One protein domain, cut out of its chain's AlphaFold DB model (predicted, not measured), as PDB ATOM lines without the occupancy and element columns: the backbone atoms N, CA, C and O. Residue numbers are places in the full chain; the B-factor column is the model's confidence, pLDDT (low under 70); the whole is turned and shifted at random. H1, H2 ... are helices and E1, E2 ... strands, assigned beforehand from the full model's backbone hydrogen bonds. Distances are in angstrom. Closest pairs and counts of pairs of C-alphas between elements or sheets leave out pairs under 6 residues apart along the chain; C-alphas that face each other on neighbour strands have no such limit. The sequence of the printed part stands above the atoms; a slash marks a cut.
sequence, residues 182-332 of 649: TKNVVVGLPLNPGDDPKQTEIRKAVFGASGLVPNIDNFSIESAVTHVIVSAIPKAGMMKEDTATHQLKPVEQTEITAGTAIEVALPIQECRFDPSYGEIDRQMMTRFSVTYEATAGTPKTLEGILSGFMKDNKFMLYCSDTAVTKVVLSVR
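This is residues 182 to 332 of the 649 residues of an uncharacterized protein of Veillonella sp (UniProt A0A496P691). A curled sheet of four strands stands partly face to face with a longer sheet of three, making a sandwich whose strands cross at 40 degrees; the long hairpin E6-E7 runs along much of its length. H1 covers the edge strand E1 of the curled sheet, while the small hairpin E3-E4 packs on E5 and E1, on the side away from the long sheet, with H2 beyond it at one end. The printed part has 151 residues, with named elements in the order E1 H1 E2 E3 E4 H2 E5 E6 E7 E8 E9; the class is mostly strand. The antiparallel sheets run E1 - E9 - E2 - E5, E6 - E7 - E8 and E3 - E4. The whole is compact, with a radius of gyration of the C-alphas of 16.0 A, yet elongated, spanning 51 by 32 by 23 A.

Start at the strongly twisted sheet of E1, residues 183 to 188, E9, 326 to 331, E2, 224 to 232, and E5, 262 to 272. Look for N 185 and O 329 at 2.8 A between E1 and E9, N 328 and O 227 at 2.9 A between E9 and E2, and N 228 and O 266 at 2.9 A between E2 and E5. E6, residues 282 to 295, E7, 298 to 311, and E8, 314 to 319, form a meander, each strand the antiparallel neighbour of the one before; find N 284 and O 308 at 2.8 A, then N 309 and O 316 at 2.9 A. Between the two sheets, the closest C-alphas of E2 and E6 are those of Ala 232 and Ala 294, 4.7 A apart. H1, residues 196 to 207, makes two layers with the curled sheet, a helix on one face: it lies over E1, along the strands at 6 degrees on the local plane, at a height over the sheet of 9.8 A. In the hairpin of E3, residues 239 to 241, and E4, 248 to 250, N 240 and O 249 are 2.7 A apart; the closest C-alphas of E3 and E5 are those of Lys 240 and Val 264, 4.9 A. H2, residues 253 to 258, is not on the curled sheet. In H1 and H2 every O i to N i+4 pair is within hydrogen-bond range.

Find C-alpha 183 at (25.044, 45.309, -36.670), where E1 begins; E9 ends at C-alpha 331, (29.453, 44.362, -33.731). E2 is 23.0 A long, and E5, 27.1 A, bends by 72 degrees at residue 269. E6, 37.9 A, bends by 55 degrees at residue 291; E7 reaches 40.7 A.

The farthest C-alphas, Asn 215 and Gly 297, are 52.5 A apart. The printed part has no cut; H1 to E2 is the long link. Its mean pLDDT is 70.5, with residues 205 to 217 and 234 to 261 among those under 70.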
ATOM      1  N   THR A 182      22.606  43.300 -33.111       73.44
ATOM      2  CA  THR A 182      23.910  43.098 -33.748       73.44
ATOM      3  C   THR A 182      23.912  43.751 -35.125       73.44
ATOM      4  O   THR A 182      23.025  43.499 -35.940       73.44
ATOM      5  N   LYS A 183      24.903  44.600 -35.397       72.44
ATOM      6  CA  LYS A 183      25.044  45.309 -36.670       72.44
ATOM      7  C   LYS A 183      26.245  44.780 -37.444       72.44
ATOM      8  O   LYS A 183      27.339  44.664 -36.899       72.44
ATOM      9  N   ASN A 184      26.035  44.517 -38.730       74.88
ATOM     10  CA  ASN A 184      27.082  44.126 -39.667       74.88
ATOM     11  C   ASN A 184      27.598  45.372 -40.387       74.88
ATOM     12  O   ASN A 184      26.836  46.032 -41.091       74.88
ATOM     13  N   VAL A 185      28.876  45.687 -40.198       74.19
ATOM     14  CA  VAL A 185      29.542  46.856 -40.777       74.19
ATOM     15  C   VAL A 185      30.624  46.386 -41.737       74.19
ATOM     16  O   VAL A 185      31.470  45.570 -41.365       74.19
ATOM     17  N   VAL A 186      30.616  46.895 -42.967       75.81
ATOM     18  CA  VAL A 186      31.703  46.655 -43.921       75.81
ATOM     19  C   VAL A 186      32.894  47.554 -43.592       75.81
ATOM     20  O   VAL A 186      32.751  48.758 -43.398       75.81
ATOM     21  N   VAL A 187      34.085  46.964 -43.527       74.94
ATOM     22  CA  VAL A 187      35.335  47.625 -43.145       74.94
ATOM     23  C   VAL A 187      36.411  47.331 -44.188       74.94
ATOM     24  O   VAL A 187      36.662  46.173 -44.521       74.94
ATOM     25  N   GLY A 188      37.084  48.368 -44.692       76.81
ATOM     26  CA  GLY A 188      38.229  48.218 -45.597       76.81
ATOM     27  C   GLY A 188      39.526  47.851 -44.868       76.81
ATOM     28  O   GLY A 188      39.838  48.438 -43.831       76.81
ATOM     29  N   LEU A 189      40.301  46.921 -45.432       75.88
ATOM     30  CA  LEU A 189      41.606  46.492 -44.922       75.88
ATOM     31  C   LEU A 189      42.778  47.212 -45.634       75.88
ATOM     32  O   LEU A 189      42.644  47.581 -46.801       75.88
ATOM     33  N   PRO A 190      43.946  47.385 -44.981       75.56
ATOM     34  CA  PRO A 190      44.164  47.212 -43.547       75.56
ATOM     35  C   PRO A 190      43.431  48.305 -42.756       75.56
ATOM     36  O   PRO A 190      43.369  49.463 -43.181       75.56
ATOM     37  N   LEU A 191      42.874  47.931 -41.605       78.50
ATOM     38  CA  LEU A 191      42.313  48.880 -40.649       78.50
ATOM     39  C   LEU A 191      43.335  49.086 -39.538       78.50
ATOM     40  O   LEU A 191      43.612  48.153 -38.784       78.50
ATOM     41  N   ASN A 192      43.863  50.302 -39.414       78.12
ATOM     42  CA  ASN A 192      44.741  50.659 -38.308       78.12
ATOM     43  C   ASN A 192      43.978  51.410 -37.203       78.12
ATOM     44  O   ASN A 192      43.032  52.156 -37.481       78.12
ATOM     45  N   PRO A 193      44.413  51.299 -35.935       68.62
ATOM     46  CA  PRO A 193      43.824  52.053 -34.824       68.62
ATOM     47  C   PRO A 193      44.065  53.575 -34.921       68.62
ATOM     48  O   PRO A 193      43.388  54.352 -34.243       68.62
ATOM     49  N   GLY A 194      45.019  54.010 -35.757       66.69
ATOM     50  CA  GLY A 194      45.299  55.421 -36.050       66.69
ATOM     51  C   GLY A 194      44.444  56.035 -37.167       66.69
ATOM     52  O   GLY A 194      44.476  57.249 -37.340       66.69
ATOM     53  N   ASP A 195      43.667  55.233 -37.906       71.06
ATOM     54  CA  ASP A 195      42.819  55.718 -39.003       71.06
ATOM     55  C   ASP A 195      41.474  56.233 -38.463       71.06
ATOM     56  O   ASP A 195      40.428  55.588 -38.591       71.06
ATOM     57  N   ASP A 196      41.494  57.418 -37.851       66.44
ATOM     58  CA  ASP A 196      40.320  58.032 -37.221       66.44
ATOM     59  C   ASP A 196      39.046  58.111 -38.097       66.44
ATOM     60  O   ASP A 196      37.970  57.838 -37.554       66.44
ATOM     61  N   PRO A 197      39.070  58.416 -39.416       69.62
ATOM     62  CA  PRO A 197      37.833  58.469 -40.204       69.62
ATOM     63  C   PRO A 197      37.145  57.100 -40.335       69.62
ATOM     64  O   PRO A 197      35.937  57.008 -40.126       69.62
ATOM     65  N   LYS A 198      37.908  56.021 -40.563       69.25
ATOM     66  CA  LYS A 198      37.371  54.655 -40.706       69.25
ATOM     67  C   LYS A 198      36.851  54.097 -39.378       69.25
ATOM     68  O   LYS A 198      35.812  53.448 -39.328       69.25
ATOM     69  N   GLN A 199      37.533  54.398 -38.269       71.38
ATOM     70  CA  GLN A 199      37.058  54.033 -36.926       71.38
ATOM     71  C   GLN A 199      35.778  54.797 -36.555       71.38
ATOM     72  O   GLN A 199      34.900  54.270 -35.871       71.38
ATOM     73  N   THR A 200      35.656  56.046 -37.012       70.38
ATOM     74  CA  THR A 200      34.484  56.894 -36.762       70.38
ATOM     75  C   THR A 200      33.248  56.377 -37.498       70.38
ATOM     76  O   THR A 200      32.156  56.437 -36.941       70.38
ATOM     77  N   GLU A 201      33.398  55.816 -38.699       70.75
ATOM     78  CA  GLU A 201      32.307  55.159 -39.434       70.75
ATOM     79  C   GLU A 201      31.785  53.918 -38.701       70.75
ATOM     80  O   GLU A 201      30.578  53.800 -38.488       70.75
ATOM     81  N   ILE A 202      32.679  53.062 -38.191       71.75
ATOM     82  CA  ILE A 202      32.301  51.889 -37.377       71.75
ATOM     83  C   ILE A 202      31.560  52.328 -36.105       71.75
ATOM     84  O   ILE A 202      30.522  51.770 -35.744       71.75
ATOM     85  N   ARG A 203      32.055  53.376 -35.436       74.31
ATOM     86  CA  ARG A 203      31.418  53.938 -34.234       74.31
ATOM     87  C   ARG A 203      30.043  54.525 -34.542       74.31
ATOM     88  O   ARG A 203      29.104  54.277 -33.793       74.31
ATOM     89  N   LYS A 204      29.899  55.264 -35.643       74.44
ATOM     90  CA  LYS A 204      28.612  55.839 -36.061       74.44
ATOM     91  C   LYS A 204      27.600  54.767 -36.448       74.44
ATOM     92  O   LYS A 204      26.422  54.892 -36.117       74.44
ATOM     93  N   ALA A 205      28.052  53.693 -37.091       68.69
ATOM     94  CA  ALA A 205      27.194  52.575 -37.452       68.69
ATOM     95  C   ALA A 205      26.591  51.902 -36.208       68.69
ATOM     96  O   ALA A 205      25.397  51.599 -36.192       68.69
ATOM     97  N   VAL A 206      27.371  51.728 -35.133       68.62
ATOM     98  CA  VAL A 206      26.914  51.046 -33.909       68.62
ATOM     99  C   VAL A 206      26.180  51.974 -32.941       68.62
ATOM    100  O   VAL A 206      25.044  51.665 -32.575       68.62
ATOM    101  N   PHE A 207      26.766  53.123 -32.597       69.00
ATOM    102  CA  PHE A 207      26.285  54.041 -31.552       69.00
ATOM    103  C   PHE A 207      25.397  55.190 -32.071       69.00
ATOM    104  O   PHE A 207      24.883  55.981 -31.285       69.00
ATOM    105  N   GLY A 208      25.167  55.278 -33.386       68.75
ATOM    106  CA  GLY A 208      24.359  56.332 -34.009       68.75
ATOM    107  C   GLY A 208      25.168  57.579 -34.383       68.75
ATOM    108  O   GLY A 208      26.394  57.596 -34.306       68.75
ATOM    109  N   ALA A 209      24.486  58.649 -34.808       61.34
ATOM    110  CA  ALA A 209      25.121  59.843 -35.389       61.34
ATOM    111  C   ALA A 209      26.158  60.526 -34.471       61.34
ATOM    112  O   ALA A 209      27.122  61.112 -34.968       61.34
ATOM    113  N   SER A 210      25.982  60.407 -33.152       56.97
ATOM    114  CA  SER A 210      26.863  60.970 -32.122       56.97
ATOM    115  C   SER A 210      28.184  60.205 -31.943       56.97
ATOM    116  O   SER A 210      29.105  60.734 -31.326       56.97
ATOM    117  N   GLY A 211      28.310  58.995 -32.501       62.97
ATOM    118  CA  GLY A 211      29.487  58.143 -32.324       62.97
ATOM    119  C   GLY A 211      29.630  57.592 -30.899       62.97
ATOM    120  O   GLY A 211      28.676  57.575 -30.128       62.97
ATOM    121  N   LEU A 212      30.827  57.099 -30.569       66.12
ATOM    122  CA  LEU A 212      31.142  56.512 -29.261       66.12
ATOM    123  C   LEU A 212      31.326  57.616 -28.213       66.12
ATOM    124  O   LEU A 212      32.189  58.479 -28.394       66.12
ATOM    125  N   VAL A 213      30.569  57.566 -27.113       64.88
ATOM    126  CA  VAL A 213      30.784  58.459 -25.968       64.88
ATOM    127  C   VAL A 213      31.852  57.851 -25.046       64.88
ATOM    128  O   VAL A 213      31.639  56.759 -24.508       64.88
ATOM    129  N   PRO A 214      33.007  58.519 -24.847       62.56
ATOM    130  CA  PRO A 214      34.082  57.988 -24.013       62.56
ATOM    131  C   PRO A 214      33.589  57.658 -22.596       62.56
ATOM    132  O   PRO A 214      32.858  58.447 -22.001       62.56
ATOM    133  N   ASN A 215      34.011  56.512 -22.053       62.38
ATOM    134  CA  ASN A 215      33.687  56.005 -20.706       62.38
ATOM    135  C   ASN A 215      32.229  55.574 -20.455       62.38
ATOM    136  O   ASN A 215      31.922  55.124 -19.353       62.38
ATOM    137  N   ILE A 216      31.344  55.692 -21.445       65.25
ATOM    138  CA  ILE A 216      29.937  55.259 -21.357       65.25
ATOM    139  C   ILE A 216      29.679  54.066 -22.283       65.25
ATOM    140  O   ILE A 216      28.945  53.140 -21.934       65.25
ATOM    141  N   ASP A 217      30.312  54.083 -23.455       68.94
ATOM    142  CA  ASP A 217      30.039  53.154 -24.540       68.94
ATOM    143  C   ASP A 217      31.231  52.254 -24.850       68.94
ATOM    144  O   ASP A 217      32.312  52.729 -25.198       68.94
ATOM    145  N   ASN A 218      30.993  50.943 -24.797       73.88
ATOM    146  CA  ASN A 218      31.947  49.913 -25.197       73.88
ATOM    147  C   ASN A 218      31.346  49.030 -26.296       73.88
ATOM    148  O   ASN A 218      30.126  48.832 -26.364       73.88
ATOM    149  N   PHE A 219      32.199  48.489 -27.169       73.94
ATOM    150  CA  PHE A 219      31.783  47.409 -28.065       73.94
ATOM    151  C   PHE A 219      31.673  46.102 -27.280       73.94
ATOM    152  O   PHE A 219      32.432  45.853 -26.346       73.94
ATOM    153  N   SER A 220      30.720  45.258 -27.659       74.44
ATOM    154  CA  SER A 220      30.525  43.984 -26.982       74.44
ATOM    155  C   SER A 220      31.623  42.977 -27.306       74.44
ATOM    156  O   SER A 220      32.132  42.910 -28.422       74.44
ATOM    157  N   ILE A 221      31.879  42.118 -26.326       73.50
ATOM    158  CA  ILE A 221      32.788  40.969 -26.372       73.50
ATOM    159  C   ILE A 221      32.483  40.006 -27.533       73.50
ATOM    160  O   ILE A 221      33.384  39.349 -28.042       73.50
ATOM    161  N   GLU A 222      31.224  39.929 -27.964       71.00
ATOM    162  CA  GLU A 222      30.780  39.055 -29.058       71.00
ATOM    163  C   GLU A 222      31.073  39.614 -30.457       71.00
ATOM    164  O   GLU A 222      30.619  39.047 -31.449       71.00
ATOM    165  N   SER A 223      31.825  40.715 -30.569       78.88
ATOM    166  CA  SER A 223      32.275  41.202 -31.870       78.88
ATOM    167  C   SER A 223      33.040  40.111 -32.626       78.88
ATOM    168  O   SER A 223      33.927  39.468 -32.058       78.88
ATOM    169  N   ALA A 224      32.709  39.906 -33.899       76.50
ATOM    170  CA  ALA A 224      33.298  38.857 -34.722       76.50
ATOM    171  C   ALA A 224      33.368  39.272 -36.189       76.50
ATOM    172  O   ALA A 224      32.533  40.031 -36.683       76.50
ATOM    173  N   VAL A 225      34.343  38.734 -36.910       75.94
ATOM    174  CA  VAL A 225      34.392  38.834 -38.366       75.94
ATOM    175  C   VAL A 225      33.649  37.645 -38.970       75.94
ATOM    176  O   VAL A 225      33.955  36.497 -38.652       75.94
ATOM    177  N   THR A 226      32.668  37.920 -39.831       74.19
ATOM    178  CA  THR A 226      31.735  36.896 -40.340       74.19
ATOM    179  C   THR A 226      31.827  36.676 -41.846       74.19
ATOM    180  O   THR A 226      31.597  35.562 -42.312       74.19
ATOM    181  N   HIS A 227      32.169  37.707 -42.624       77.81
ATOM    182  CA  HIS A 227      32.275  37.601 -44.082       77.81
ATOM    183  C   HIS A 227      33.507  38.330 -44.613       77.81
ATOM    184  O   HIS A 227      33.965  39.322 -44.044       77.81
ATOM    185  N   VAL A 228      33.995  37.859 -45.755       74.31
ATOM    186  CA  VAL A 228      35.105  38.441 -46.509       74.31
ATOM    187  C   VAL A 228      34.578  38.904 -47.862       74.31
ATOM    188  O   VAL A 228      33.844  38.164 -48.513       74.31
ATOM    189  N   ILE A 229      34.919  40.120 -48.292       74.44
ATOM    190  CA  ILE A 229      34.451  40.670 -49.569       74.44
ATOM    191  C   ILE A 229      35.526  40.471 -50.635       74.44
ATOM    192  O   ILE A 229      36.677  40.874 -50.455       74.44
ATOM    193  N   VAL A 230      35.131  39.856 -51.749       71.19
ATOM    194  CA  VAL A 230      36.002  39.543 -52.890       71.19
ATOM    195  C   VAL A 230      35.260  39.854 -54.189       71.19
ATOM    196  O   VAL A 230      34.034  39.771 -54.248       71.19
ATOM    197  N   SER A 231      35.993  40.202 -55.250       74.56
ATOM    198  CA  SER A 231      35.419  40.324 -56.594       74.56
ATOM    199  C   SER A 231      35.095  38.933 -57.158       74.56
ATOM    200  O   SER A 231      35.999  38.163 -57.489       74.56
ATOM    201  N   ALA A 232      33.807  38.594 -57.242       70.25
ATOM    202  CA  ALA A 232      33.315  37.287 -57.675       70.25
ATOM    203  C   ALA A 232      32.081  37.426 -58.579       70.25
ATOM    204  O   ALA A 232      31.375  38.434 -58.539       70.25
ATOM    205  N   ILE A 233      31.803  36.414 -59.405       71.88
ATOM    206  CA  ILE A 233      30.558  36.366 -60.184       71.88
ATOM    207  C   ILE A 233      29.388  36.102 -59.219       71.88
ATOM    208  O   ILE A 233      29.410  35.089 -58.510       71.88
ATOM    209  N   PRO A 234      28.372  36.982 -59.171       67.38
ATOM    210  CA  PRO A 234      27.266  36.853 -58.234       67.38
ATOM    211  C   PRO A 234      26.402  35.617 -58.519       67.38
ATOM    212  O   PRO A 234      25.969  35.391 -59.649       67.38
ATOM    213  N   LYS A 235      26.101  34.838 -57.475       66.00
ATOM    214  CA  LYS A 235      25.144  33.717 -57.505       66.00
ATOM    215  C   LYS A 235      23.974  33.996 -56.556       66.00
ATOM    216  O   LYS A 235      24.096  34.779 -55.613       66.00
ATOM    217  N   ALA A 236      22.836  33.344 -56.795       53.91
ATOM    218  CA  ALA A 236      21.663  33.459 -55.929       53.91
ATOM    219  C   ALA A 236      22.015  33.077 -54.476       53.91
ATOM    220  O   ALA A 236      22.600  32.021 -54.240       53.91
ATOM    221  N   GLY A 237      21.673  33.948 -53.521       59.38
ATOM    222  CA  GLY A 237      21.977  33.773 -52.092       59.38
ATOM    223  C   GLY A 237      23.214  34.524 -51.583       59.38
ATOM    224  O   GLY A 237      23.487  34.487 -50.387       59.38
ATOM    225  N   MET A 238      23.950  35.224 -52.450       65.88
ATOM    226  CA  MET A 238      25.086  36.062 -52.053       65.88
ATOM    227  C   MET A 238      24.657  37.492 -51.663       65.88
ATOM    228  O   MET A 238      23.636  37.994 -52.140       65.88
ATOM    229  N   MET A 239      25.439  38.161 -50.802       67.94
ATOM    230  CA  MET A 239      25.193  39.543 -50.354       67.94
ATOM    231  C   MET A 239      26.244  40.517 -50.913       67.94
ATOM    232  O   MET A 239      27.417  40.168 -51.014       67.94
ATOM    233  N   LYS A 240      25.835  41.741 -51.258       68.19
ATOM    234  CA  LYS A 240      26.677  42.870 -51.682       68.19
ATOM    235  C   LYS A 240      26.661  43.994 -50.647       68.19
ATOM    236  O   LYS A 240      25.727  44.108 -49.857       68.19
ATOM    237  N   GLU A 241      27.684  44.837 -50.664       64.81
ATOM    238  CA  GLU A 241      27.716  46.065 -49.867       64.81
ATOM    239  C   GLU A 241      26.781  47.130 -50.466       64.81
ATOM    240  O   GLU A 241      26.772  47.363 -51.674       64.81
ATOM    241  N   ASP A 242      26.017  47.810 -49.614       61.34
ATOM    242  CA  ASP A 242      25.354  49.061 -49.964       61.34
ATOM    243  C   ASP A 242      26.304  50.247 -49.763       61.34
ATOM    244  O   ASP A 242      26.579  50.650 -48.631       61.34
ATOM    245  N   THR A 243      26.763  50.847 -50.862       57.44
ATOM    246  CA  THR A 243      27.725  51.965 -50.872       57.44
ATOM    247  C   THR A 243      27.297  53.199 -50.067       57.44
ATOM    248  O   THR A 243      28.144  54.029 -49.759       57.44
ATOM    249  N   ALA A 244      26.006  53.354 -49.743       50.56
ATOM    250  CA  ALA A 244      25.498  54.498 -48.979       50.56
ATOM    251  C   ALA A 244      25.416  54.252 -47.459       50.56
ATOM    252  O   ALA A 244      25.455  55.207 -46.685       50.56
ATOM    253  N   THR A 245      25.261  52.997 -47.026       51.53
ATOM    254  CA  THR A 245      25.005  52.642 -45.614       51.53
ATOM    255  C   THR A 245      26.034  51.675 -45.026       51.53
ATOM    256  O   THR A 245      25.997  51.423 -43.822       51.53
ATOM    257  N   HIS A 246      26.953  51.149 -45.849       57.09
ATOM    258  CA  HIS A 246      27.953  50.130 -45.497       57.09
ATOM    259  C   HIS A 246      27.353  48.877 -44.831       57.09
ATOM    260  O   HIS A 246      28.023  48.176 -44.067       57.09
ATOM    261  N   GLN A 247      26.079  48.597 -45.124       60.62
ATOM    262  CA  GLN A 247      25.355  47.396 -44.711       60.62
ATOM    263  C   GLN A 247      25.288  46.387 -45.859       60.62
ATOM    264  O   GLN A 247      25.403  46.741 -47.033       60.62
ATOM    265  N   LEU A 248      25.080  45.116 -45.521       62.88
ATOM    266  CA  LEU A 248      24.891  44.053 -46.503       62.88
ATOM    267  C   LEU A 248      23.462  44.075 -47.065       62.88
ATOM    268  O   LEU A 248      22.491  44.096 -46.309       62.88
ATOM    269  N   LYS A 249      23.338  44.013 -48.391       65.69
ATOM    270  CA  LYS A 249      22.085  43.804 -49.127       65.69
ATOM    271  C   LYS A 249      22.185  42.538 -49.981       65.69
ATOM    272  O   LYS A 249      23.274  42.218 -50.449       65.69
ATOM    273  N   PRO A 250      21.092  41.803 -50.222       69.25
ATOM    274  CA  PRO A 250      21.114  40.695 -51.173       69.25
ATOM    275  C   PRO A 250      21.446  41.199 -52.587       69.25
ATOM    276  O   PRO A 250      21.068  42.310 -52.964       69.25
ATOM    277  N   VAL A 251      22.166  40.387 -53.362       65.81
ATOM    278  CA  VAL A 251      22.461  40.686 -54.772       65.81
ATOM    279  C   VAL A 251      21.176  40.598 -55.606       65.81
ATOM    280  O   VAL A 251      20.365  39.693 -55.406       65.81
ATOM    281  N   GLU A 252      20.976  41.531 -56.537       69.75
ATOM    282  CA  GLU A 252      19.752  41.588 -57.341       69.75
ATOM    283  C   GLU A 252      19.765  40.579 -58.502       69.75
ATOM    284  O   GLU A 252      20.808  40.247 -59.069       69.75
ATOM    285  N   GLN A 253      18.582  40.114 -58.918       61.69
ATOM    286  CA  GLN A 253      18.428  39.132 -60.005       61.69
ATOM    287  C   GLN A 253      19.009  39.625 -61.347       61.69
ATOM    288  O   GLN A 253      19.482  38.836 -62.169       61.69
ATOM    289  N   THR A 254      18.997  40.938 -61.562       63.16
ATOM    290  CA  THR A 254      19.579  41.631 -62.720       63.16
ATOM    291  C   THR A 254      21.103  41.489 -62.767       63.16
ATOM    292  O   THR A 254      21.665  41.240 -63.832       63.16
ATOM    293  N   GLU A 255      21.764  41.558 -61.611       61.59
ATOM    294  CA  GLU A 255      23.219  41.441 -61.458       61.59
ATOM    295  C   GLU A 255      23.691  39.988 -61.606       61.59
ATOM    296  O   GLU A 255      24.730  39.733 -62.213       61.59
ATOM    297  N   ILE A 256      22.887  39.026 -61.138       62.44
ATOM    298  CA  ILE A 256      23.124  37.584 -61.338       62.44
ATOM    299  C   ILE A 256      23.072  37.229 -62.831       62.44
ATOM    300  O   ILE A 256      23.896  36.466 -63.331       62.44
ATOM    301  N   THR A 257      22.120  37.813 -63.562       60.88
ATOM    302  CA  THR A 257      21.923  37.537 -64.995       60.88
ATOM    303  C   THR A 257      23.017  38.174 -65.865       60.88
ATOM    304  O   THR A 257      23.330  37.652 -66.932       60.88
ATOM    305  N   ALA A 258      23.630  39.274 -65.409       65.69
ATOM    306  CA  ALA A 258      24.692  39.976 -66.131       65.69
ATOM    307  C   ALA A 258      26.020  39.193 -66.195       65.69
ATOM    308  O   ALA A 258      26.817  39.423 -67.103       65.69
ATOM    309  N   GLY A 259      26.269  38.270 -65.255       61.03
ATOM    310  CA  GLY A 259      27.445  37.388 -65.269       61.03
ATOM    311  C   GLY A 259      28.801  38.095 -65.104       61.03
ATOM    312  O   GLY A 259      29.845  37.487 -65.344       61.03
ATOM    313  N   THR A 260      28.807  39.368 -64.707       68.69
ATOM    314  CA  THR A 260      30.014  40.172 -64.468       68.69
ATOM    315  C   THR A 260      30.467  40.069 -63.014       68.69
ATOM    316  O   THR A 260      29.631  40.008 -62.117       68.69
ATOM    317  N   ALA A 261      31.780  40.089 -62.758       64.88
ATOM    318  CA  ALA A 261      32.312  40.058 -61.395       64.88
ATOM    319  C   ALA A 261      31.980  41.356 -60.627       64.88
ATOM    320  O   ALA A 261      32.273  42.451 -61.106       64.88
ATOM    321  N   ILE A 262      31.385  41.221 -59.438       71.81
ATOM    322  CA  ILE A 262      31.007  42.311 -58.518       71.81
ATOM    323  C   ILE A 262      31.643  42.029 -57.142       71.81
ATOM    324  O   ILE A 262      32.035  40.897 -56.857       71.81
ATOM    325  N   GLU A 263      31.801  43.044 -56.289       71.38
ATOM    326  CA  GLU A 263      32.187  42.846 -54.885       71.38
ATOM    327  C   GLU A 263      31.072  42.115 -54.122       71.38
ATOM    328  O   GLU A 263      29.973  42.640 -53.936       71.38
ATOM    329  N   VAL A 264      31.362  40.892 -53.681       68.56
ATOM    330  CA  VAL A 264      30.406  40.017 -53.004       68.56
ATOM    331  C   VAL A 264      30.973  39.570 -51.659       68.56
ATOM    332  O   VAL A 264      32.142  39.197 -51.559       68.56
ATOM    333  N   ALA A 265      30.136  39.592 -50.621       69.19
ATOM    334  CA  ALA A 265      30.447  39.082 -49.295       69.19
ATOM    335  C   ALA A 265      30.288  37.556 -49.257       69.19
ATOM    336  O   ALA A 265      29.181  37.024 -49.374       69.19
ATOM    337  N   LEU A 266      31.404  36.856 -49.075       69.50
ATOM    338  CA  LEU A 266      31.459  35.409 -48.905       69.50
ATOM    339  C   LEU A 266      31.504  35.070 -47.407       69.50
ATOM    340  O   LEU A 266      32.321  35.650 -46.683       69.50
ATOM    341  N   PRO A 267      30.650  34.154 -46.918       67.62
ATOM    342  CA  PRO A 267      30.653  33.760 -45.515       67.62
ATOM    343  C   PRO A 267      31.930  32.983 -45.178       67.62
ATOM    344  O   PRO A 267      32.346  32.094 -45.923       67.62
ATOM    345  N   ILE A 268      32.532  33.306 -44.036       72.44
ATOM    346  CA  ILE A 268      33.637  32.546 -43.444       72.44
ATOM    347  C   ILE A 268      33.211  31.981 -42.088       72.44
ATOM    348  O   ILE A 268      32.197  32.388 -41.522       72.44
ATOM    349  N   GLN A 269      33.990  31.042 -41.545       69.81
ATOM    350  CA  GLN A 269      33.834  30.646 -40.146       69.81
ATOM    351  C   GLN A 269      33.974  31.890 -39.254       69.81
ATOM    352  O   GLN A 269      34.907  32.669 -39.444       69.81
ATOM    353  N   GLU A 270      33.052  32.081 -38.303       70.62
ATOM    354  CA  GLU A 270      33.062  33.245 -37.409       70.62
ATOM    355  C   GLU A 270      34.406  33.361 -36.684       70.62
ATOM    356  O   GLU A 270      34.767  32.514 -35.864       70.62
ATOM    357  N   CYS A 271      35.138  34.431 -36.969       73.00
ATOM    358  CA  CYS A 271      36.414  34.710 -36.331       73.00
ATOM    359  C   CYS A 271      36.157  35.666 -35.160       73.00
ATOM    360  O   CYS A 271      35.882  36.851 -35.361       73.00
ATOM    361  N   ARG A 272      36.167  35.130 -33.935       76.50
ATOM    362  CA  ARG A 272      35.894  35.881 -32.699       76.50
ATOM    363  C   ARG A 272      37.183  36.449 -32.105       76.50
ATOM    364  O   ARG A 272      38.261  35.894 -32.303       76.50
ATOM    365  N   PHE A 273      37.065  37.556 -31.374       77.94
ATOM    366  CA  PHE A 273      38.188  38.150 -30.648       77.94
ATOM    367  C   PHE A 273      38.349  37.501 -29.265       77.94
ATOM    368  O   PHE A 273      37.582  37.772 -28.332       77.94
ATOM    369  N   ASP A 274      39.376  36.669 -29.132       78.25
ATOM    370  CA  ASP A 274      39.724  35.973 -27.896       78.25
ATOM    371  C   ASP A 274      40.514  36.882 -26.935       78.25
ATOM    372  O   ASP A 274      41.193  37.819 -27.372       78.25
ATOM    373  N   PRO A 275      40.430  36.652 -25.611       74.50
ATOM    374  CA  PRO A 275      41.181  37.433 -24.632       74.50
ATOM    375  C   PRO A 275      42.697  37.291 -24.844       74.50
ATOM    376  O   PRO A 275      43.206  36.193 -25.069       74.50
ATOM    377  N   SER A 276      43.420  38.409 -24.750       73.00
ATOM    378  CA  SER A 276      44.884  38.454 -24.836       73.00
ATOM    379  C   SER A 276      45.498  38.964 -23.530       73.00
ATOM    380  O   SER A 276      44.807  39.513 -22.677       73.00
ATOM    381  N   TYR A 277      46.807  38.778 -23.367       61.28
ATOM    382  CA  TYR A 277      47.583  39.322 -22.251       61.28
ATOM    383  C   TYR A 277      48.385  40.555 -22.710       61.28
ATOM    384  O   TYR A 277      48.962  40.542 -23.797       61.28
ATOM    385  N   GLY A 278      48.484  41.594 -21.867       66.44
ATOM    386  CA  GLY A 278      49.287  42.805 -22.121       66.44
ATOM    387  C   GLY A 278      48.450  44.064 -22.383       66.44
ATOM    388  O   GLY A 278      47.356  44.195 -21.853       66.44
ATOM    389  N   GLU A 279      48.963  45.000 -23.191       63.75
ATOM    390  CA  GLU A 279      48.268  46.256 -23.558       63.75
ATOM    391  C   GLU A 279      47.158  46.089 -24.618       63.75
ATOM    392  O   GLU A 279      46.633  47.077 -25.132       63.75
ATOM    393  N   ILE A 280      46.870  44.853 -25.024       71.25
ATOM    394  CA  ILE A 280      45.867  44.512 -26.032       71.25
ATOM    395  C   ILE A 280      44.728  43.801 -25.315       71.25
ATOM    396  O   ILE A 280      44.957  42.757 -24.705       71.25
ATOM    397  N   ASP A 281      43.509  44.323 -25.443       68.38
ATOM    398  CA  ASP A 281      42.350  43.775 -24.736       68.38
ATOM    399  C   ASP A 281      41.965  42.399 -25.300       68.38
ATOM    400  O   ASP A 281      41.707  41.447 -24.557       68.38
ATOM    401  N   ARG A 282      41.929  42.270 -26.634       75.56
ATOM    402  CA  ARG A 282      41.554  41.030 -27.336       75.56
ATOM    403  C   ARG A 282      42.272  40.881 -28.668       75.56
ATOM    404  O   ARG A 282      42.530  41.881 -29.332       75.56
ATOM    405  N   GLN A 283      42.541  39.650 -29.092       80.69
ATOM    406  CA  GLN A 283      43.202  39.342 -30.362       80.69
ATOM    407  C   GLN A 283      42.506  38.204 -31.112       80.69
ATOM    408  O   GLN A 283      41.814  37.377 -30.529       80.69
ATOM    409  N   MET A 284      42.707  38.160 -32.419       79.06
ATOM    410  CA  MET A 284      42.146  37.170 -33.327       79.06
ATOM    411  C   MET A 284      43.219  36.804 -34.352       79.06
ATOM    412  O   MET A 284      43.810  37.685 -34.971       79.06
ATOM    413  N   MET A 285      43.471  35.508 -34.534       77.12
ATOM    414  CA  MET A 285      44.405  34.958 -35.521       77.12
ATOM    415  C   MET A 285      43.820  33.648 -36.045       77.12
ATOM    416  O   MET A 285      43.898  32.620 -35.378       77.12
ATOM    417  N   THR A 286      43.199  33.679 -37.221       74.44
ATOM    418  CA  THR A 286      42.490  32.519 -37.789       74.44
ATOM    419  C   THR A 286      42.835  32.348 -39.263       74.44
ATOM    420  O   THR A 286      43.007  33.321 -39.995       74.44
ATOM    421  N   ARG A 287      42.972  31.097 -39.709       73.12
ATOM    422  CA  ARG A 287      43.156  30.762 -41.127       73.12
ATOM    423  C   ARG A 287      41.792  30.458 -41.738       73.12
ATOM    424  O   ARG A 287      41.035  29.690 -41.153       73.12
ATOM    425  N   PHE A 288      41.508  31.006 -42.913       74.50
ATOM    426  CA  PHE A 288      40.288  30.717 -43.666       74.50
ATOM    427  C   PHE A 288      40.626  30.231 -45.081       74.50
ATOM    428  O   PHE A 288      41.666  30.585 -45.640       74.50
ATOM    429  N   SER A 289      39.748  29.397 -45.642       70.56
ATOM    430  CA  SER A 289      39.811  28.918 -47.026       70.56
ATOM    431  C   SER A 289      38.403  28.972 -47.620       70.56
ATOM    432  O   SER A 289      37.476  28.405 -47.043       70.56
ATOM    433  N   VAL A 290      38.219  29.700 -48.726       67.94
ATOM    434  CA  VAL A 290      36.915  29.875 -49.391       67.94
ATOM    435  C   VAL A 290      37.073  29.715 -50.897       67.94
ATOM    436  O   VAL A 290      38.000  30.252 -51.497       67.94
ATOM    437  N   THR A 291      36.150  28.994 -51.532       70.81
ATOM    438  CA  THR A 291      36.110  28.855 -52.994       70.81
ATOM    439  C   THR A 291      35.194  29.905 -53.615       70.81
ATOM    440  O   THR A 291      34.077  30.118 -53.150       70.81
ATOM    441  N   TYR A 292      35.653  30.566 -54.678       69.50
ATOM    442  CA  TYR A 292      34.864  31.534 -55.438       69.50
ATOM    443  C   TYR A 292      35.209  31.486 -56.932       69.50
ATOM    444  O   TYR A 292      36.292  31.057 -57.330       69.50
ATOM    445  N   GLU A 293      34.284  31.924 -57.784       66.56
ATOM    446  CA  GLU A 293      34.495  32.004 -59.232       66.56
ATOM    447  C   GLU A 293      34.763  33.460 -59.631       66.56
ATOM    448  O   GLU A 293      33.851  34.281 -59.713       66.56
ATOM    449  N   ALA A 294      36.034  33.784 -59.884       59.97
ATOM    450  CA  ALA A 294      36.451  35.077 -60.442       59.97
ATOM    451  C   ALA A 294      36.219  35.165 -61.965       59.97
ATOM    452  O   ALA A 294      36.276  36.236 -62.565       59.97
ATOM    453  N   THR A 295      36.041  34.018 -62.623       59.47
ATOM    454  CA  THR A 295      35.833  33.877 -64.068       59.47
ATOM    455  C   THR A 295      34.921  32.677 -64.293       59.47
ATOM    456  O   THR A 295      35.058  31.668 -63.599       59.47
ATOM    457  N   ALA A 296      33.979  32.789 -65.233       58.16
ATOM    458  CA  ALA A 296      32.961  31.768 -65.457       58.16
ATOM    459  C   ALA A 296      33.604  30.395 -65.721       58.16
ATOM    460  O   ALA A 296      34.416  30.252 -66.633       58.16
ATOM    461  N   GLY A 297      33.240  29.396 -64.912       58.66
ATOM    462  CA  GLY A 297      33.701  28.013 -65.068       58.66
ATOM    463  C   GLY A 297      35.056  27.672 -64.435       58.66
ATOM    464  O   GLY A 297      35.458  26.513 -64.519       58.66
ATOM    465  N   THR A 298      35.738  28.615 -63.768       64.81
ATOM    466  CA  THR A 298      37.039  28.354 -63.118       64.81
ATOM    467  C   THR A 298      36.975  28.640 -61.610       64.81
ATOM    468  O   THR A 298      37.107  29.801 -61.207       64.81
ATOM    469  N   PRO A 299      36.792  27.618 -60.751       67.19
ATOM    470  CA  PRO A 299      36.794  27.808 -59.303       67.19
ATOM    471  C   PRO A 299      38.207  28.150 -58.809       67.19
ATOM    472  O   PRO A 299      39.170  27.445 -59.113       67.19
ATOM    473  N   LYS A 300      38.339  29.231 -58.035       70.88
ATOM    474  CA  LYS A 300      39.568  29.619 -57.330       70.88
ATOM    475  C   LYS A 300      39.379  29.434 -55.827       70.88
ATOM    476  O   LYS A 300      38.367  29.851 -55.271       70.88
ATOM    477  N   THR A 301      40.358  28.829 -55.168       70.81
ATOM    478  CA  THR A 301      40.464  28.772 -53.702       70.81
ATOM    479  C   THR A 301      41.236  29.989 -53.202       70.81
ATOM    480  O   THR A 301      42.385  30.191 -53.591       70.81
ATOM    481  N   LEU A 302      40.601  30.791 -52.354       69.88
ATOM    482  CA  LEU A 302      41.205  31.872 -51.584       69.88
ATOM    483  C   LEU A 302      41.651  31.308 -50.233       69.88
ATOM    484  O   LEU A 302      40.811  30.765 -49.518       69.88
ATOM    485  N   GLU A 303      42.923  31.451 -49.869       72.19
ATOM    486  CA  GLU A 303      43.424  31.051 -48.550       72.19
ATOM    487  C   GLU A 303      44.220  32.184 -47.913       72.19
ATOM    488  O   GLU A 303      45.187  32.676 -48.490       72.19
ATOM    489  N   GLY A 304      43.855  32.559 -46.690       73.75
ATOM    490  CA  GLY A 304      44.506  33.649 -45.973       73.75
ATOM    491  C   GLY A 304      44.452  33.480 -44.461       73.75
ATOM    492  O   GLY A 304      43.693  32.672 -43.923       73.75
ATOM    493  N   ILE A 305      45.286  34.251 -43.766       78.19
ATOM    494  CA  ILE A 305      45.229  34.429 -42.317       78.19
ATOM    495  C   ILE A 305      44.592  35.790 -42.053       78.19
ATOM    496  O   ILE A 305      45.083  36.820 -42.523       78.19
ATOM    497  N   LEU A 306      43.492  35.782 -41.307       78.56
ATOM    498  CA  LEU A 306      42.844  36.970 -40.783       78.56
ATOM    499  C   LEU A 306      43.391  37.222 -39.373       78.56
ATOM    500  O   LEU A 306      43.257  36.383 -38.478       78.56
ATOM    501  N   SER A 307      44.039  38.368 -39.199       78.69
ATOM    502  CA  SER A 307      44.627  38.802 -37.937       78.69
ATOM    503  C   SER A 307      44.000  40.113 -37.496       78.69
ATOM    504  O   SER A 307      43.730  40.991 -38.314       78.69
ATOM    505  N   GLY A 308      43.780  40.277 -36.201       81.12
ATOM    506  CA  GLY A 308      43.332  41.546 -35.667       81.12
ATOM    507  C   GLY A 308      43.386  41.612 -34.159       81.12
ATOM    508  O   GLY A 308      43.515  40.598 -33.478       81.12
ATOM    509  N   PHE A 309      43.262  42.821 -33.633       81.12
ATOM    510  CA  PHE A 309      43.125  43.039 -32.204       81.12
ATOM    511  C   PHE A 309      42.213  44.221 -31.894       81.12
ATOM    512  O   PHE A 309      42.018  45.112 -32.718       81.12
ATOM    513  N   MET A 310      41.661  44.224 -30.686       78.62
ATOM    514  CA  MET A 310      40.883  45.323 -30.132       78.62
ATOM    515  C   MET A 310      41.684  45.964 -28.995       78.62
ATOM    516  O   MET A 310      42.153  45.260 -28.101       78.62
ATOM    517  N   LYS A 311      41.859  47.288 -29.054       78.00
ATOM    518  CA  LYS A 311      42.483  48.103 -27.999       78.00
ATOM    519  C   LYS A 311      41.705  49.408 -27.858       78.00
ATOM    520  O   LYS A 311      41.458  50.060 -28.871       78.00
ATOM    521  N   ASP A 312      41.299  49.783 -26.646       73.12
ATOM    522  CA  ASP A 312      40.608  51.057 -26.358       73.12
ATOM    523  C   ASP A 312      39.377  51.319 -27.262       73.12
ATOM    524  O   ASP A 312      39.188  52.416 -27.801       73.12
ATOM    525  N   ASN A 313      38.542  50.298 -27.500       71.94
ATOM    526  CA  ASN A 313      37.405  50.365 -28.438       71.94
ATOM    527  C   ASN A 313      37.792  50.810 -29.870       71.94
ATOM    528  O   ASN A 313      37.029  51.498 -30.563       71.94
ATOM    529  N   LYS A 314      38.996  50.444 -30.315       78.75
ATOM    530  CA  LYS A 314      39.470  50.566 -31.697       78.75
ATOM    531  C   LYS A 314      39.859  49.188 -32.215       78.75
ATOM    532  O   LYS A 314      40.450  48.391 -31.487       78.75
ATOM    533  N   PHE A 315      39.548  48.929 -33.478       79.81
ATOM    534  CA  PHE A 315      39.871  47.662 -34.131       79.81
ATOM    535  C   PHE A 315      41.125  47.816 -34.993       79.81
ATOM    536  O   PHE A 315      41.224  48.758 -35.775       79.81
ATOM    537  N   MET A 316      42.065  46.883 -34.887       81.94
ATOM    538  CA  MET A 316      43.072  46.644 -35.915       81.94
ATOM    539  C   MET A 316      42.698  45.363 -36.652       81.94
ATOM    540  O   MET A 316      42.469  44.341 -36.011       81.94
ATOM    541  N   LEU A 317      42.630  45.410 -37.981       81.56
ATOM    542  CA  LEU A 317      42.328  44.247 -38.814       81.56
ATOM    543  C   LEU A 317      43.286  44.200 -40.003       81.56
ATOM    544  O   LEU A 317      43.486  45.197 -40.700       81.56
ATOM    545  N   TYR A 318      43.839  43.020 -40.251       81.62
ATOM    546  CA  TYR A 318      44.750  42.727 -41.346       81.62
ATOM    547  C   TYR A 318      44.445  41.348 -41.942       81.62
ATOM    548  O   TYR A 318      44.106  40.402 -41.229       81.62
ATOM    549  N   CYS A 319      44.596  41.223 -43.258       78.44
ATOM    550  CA  CYS A 319      44.553  39.944 -43.955       78.44
ATOM    551  C   CYS A 319      45.871  39.739 -44.699       78.44
ATOM    552  O   CYS A 319      46.380  40.668 -45.326       78.44
ATOM    553  N   SER A 320      46.424  38.528 -44.625       77.19
ATOM    554  CA  SER A 320      47.670  38.184 -45.317       77.19
ATOM    555  C   SER A 320      47.521  38.092 -46.840       77.19
ATOM    556  O   SER A 320      48.523  38.173 -47.545       77.19
ATOM    557  N   ASP A 321      46.303  37.871 -47.341       76.12
ATOM    558  CA  ASP A 321      46.015  37.751 -48.772       76.12
ATOM    559  C   ASP A 321      45.545  39.101 -49.335       76.12
ATOM    560  O   ASP A 321      44.587  39.700 -48.845       76.12
ATOM    561  N   THR A 322      46.221  39.589 -50.378       69.62
ATOM    562  CA  THR A 322      45.947  40.889 -51.010       69.62
ATOM    563  C   THR A 322      44.672  40.894 -51.849       69.62
ATOM    564  O   THR A 322      44.193  41.968 -52.216       69.62
ATOM    565  N   ALA A 323      44.102  39.722 -52.145       67.06
ATOM    566  CA  ALA A 323      42.827  39.606 -52.845       67.06
ATOM    567  C   ALA A 323      41.619  40.016 -51.979       67.06
ATOM    568  O   ALA A 323      40.541  40.271 -52.519       67.06
ATOM    569  N   VAL A 324      41.793  40.117 -50.656       70.44
ATOM    570  CA  VAL A 324      40.767  40.581 -49.718       70.44
ATOM    571  C   VAL A 324      40.962  42.061 -49.412       70.44
ATOM    572  O   VAL A 324      41.872  42.446 -48.680       70.44
ATOM    573  N   THR A 325      40.071  42.903 -49.930       69.31
ATOM    574  CA  THR A 325      40.135  44.361 -49.726       69.31
ATOM    575  C   THR A 325      39.203  44.853 -48.620       69.31
ATOM    576  O   THR A 325      39.499  45.865 -47.980       69.31
ATOM    577  N   LYS A 326      38.092  44.151 -48.356       77.94
ATOM    578  CA  LYS A 326      37.100  44.519 -47.334       77.94
ATOM    579  C   LYS A 326      36.577  43.294 -46.582       77.94
ATOM    580  O   LYS A 326      36.573  42.174 -47.091       77.94
ATOM    581  N   VAL A 327      36.114  43.518 -45.358       78.19
ATOM    582  CA  VAL A 327      35.645  42.493 -44.421       78.19
ATOM    583  C   VAL A 327      34.384  42.975 -43.708       78.19
ATOM    584  O   VAL A 327      34.232  44.166 -43.455       78.19
ATOM    585  N   VAL A 328      33.477  42.057 -43.369       78.12
ATOM    586  CA  VAL A 328      32.265  42.357 -42.594       78.12
ATOM    587  C   VAL A 328      32.512  42.073 -41.119       78.12
ATOM    588  O   VAL A 328      32.710  40.925 -40.711       78.12
ATOM    589  N   LEU A 329      32.461  43.136 -40.323       78.69
ATOM    590  CA  LEU A 329      32.568  43.109 -38.876       78.69
ATOM    591  C   LEU A 329      31.162  43.124 -38.258       78.69
ATOM    592  O   LEU A 329      30.410  44.084 -38.419       78.69
ATOM    593  N   SER A 330      30.814  42.059 -37.544       78.12
ATOM    594  CA  SER A 330      29.600  41.956 -36.735       78.12
ATOM    595  C   SER A 330      29.886  42.519 -35.344       78.12
ATOM    596  O   SER A 330      30.734  41.996 -34.621       78.12
ATOM    597  N   VAL A 331      29.228  43.620 -34.982       76.00
ATOM    598  CA  VAL A 331      29.453  44.362 -33.731       76.00
ATOM    599  C   VAL A 331      28.129  44.786 -33.101       76.00
ATOM    600  O   VAL A 331      27.197  45.210 -33.782       76.00
ATOM    601  N   ARG A 332      28.055  44.715 -31.770       75.69
ATOM    602  CA  ARG A 332      26.926  45.214 -30.967       75.69
ATOM    603  C   ARG A 332      27.434  46.099 -29.827       75.69
ATOM    604  O   ARG A 332      28.593  45.975 -29.423       75.69
TER     605      ARG A 332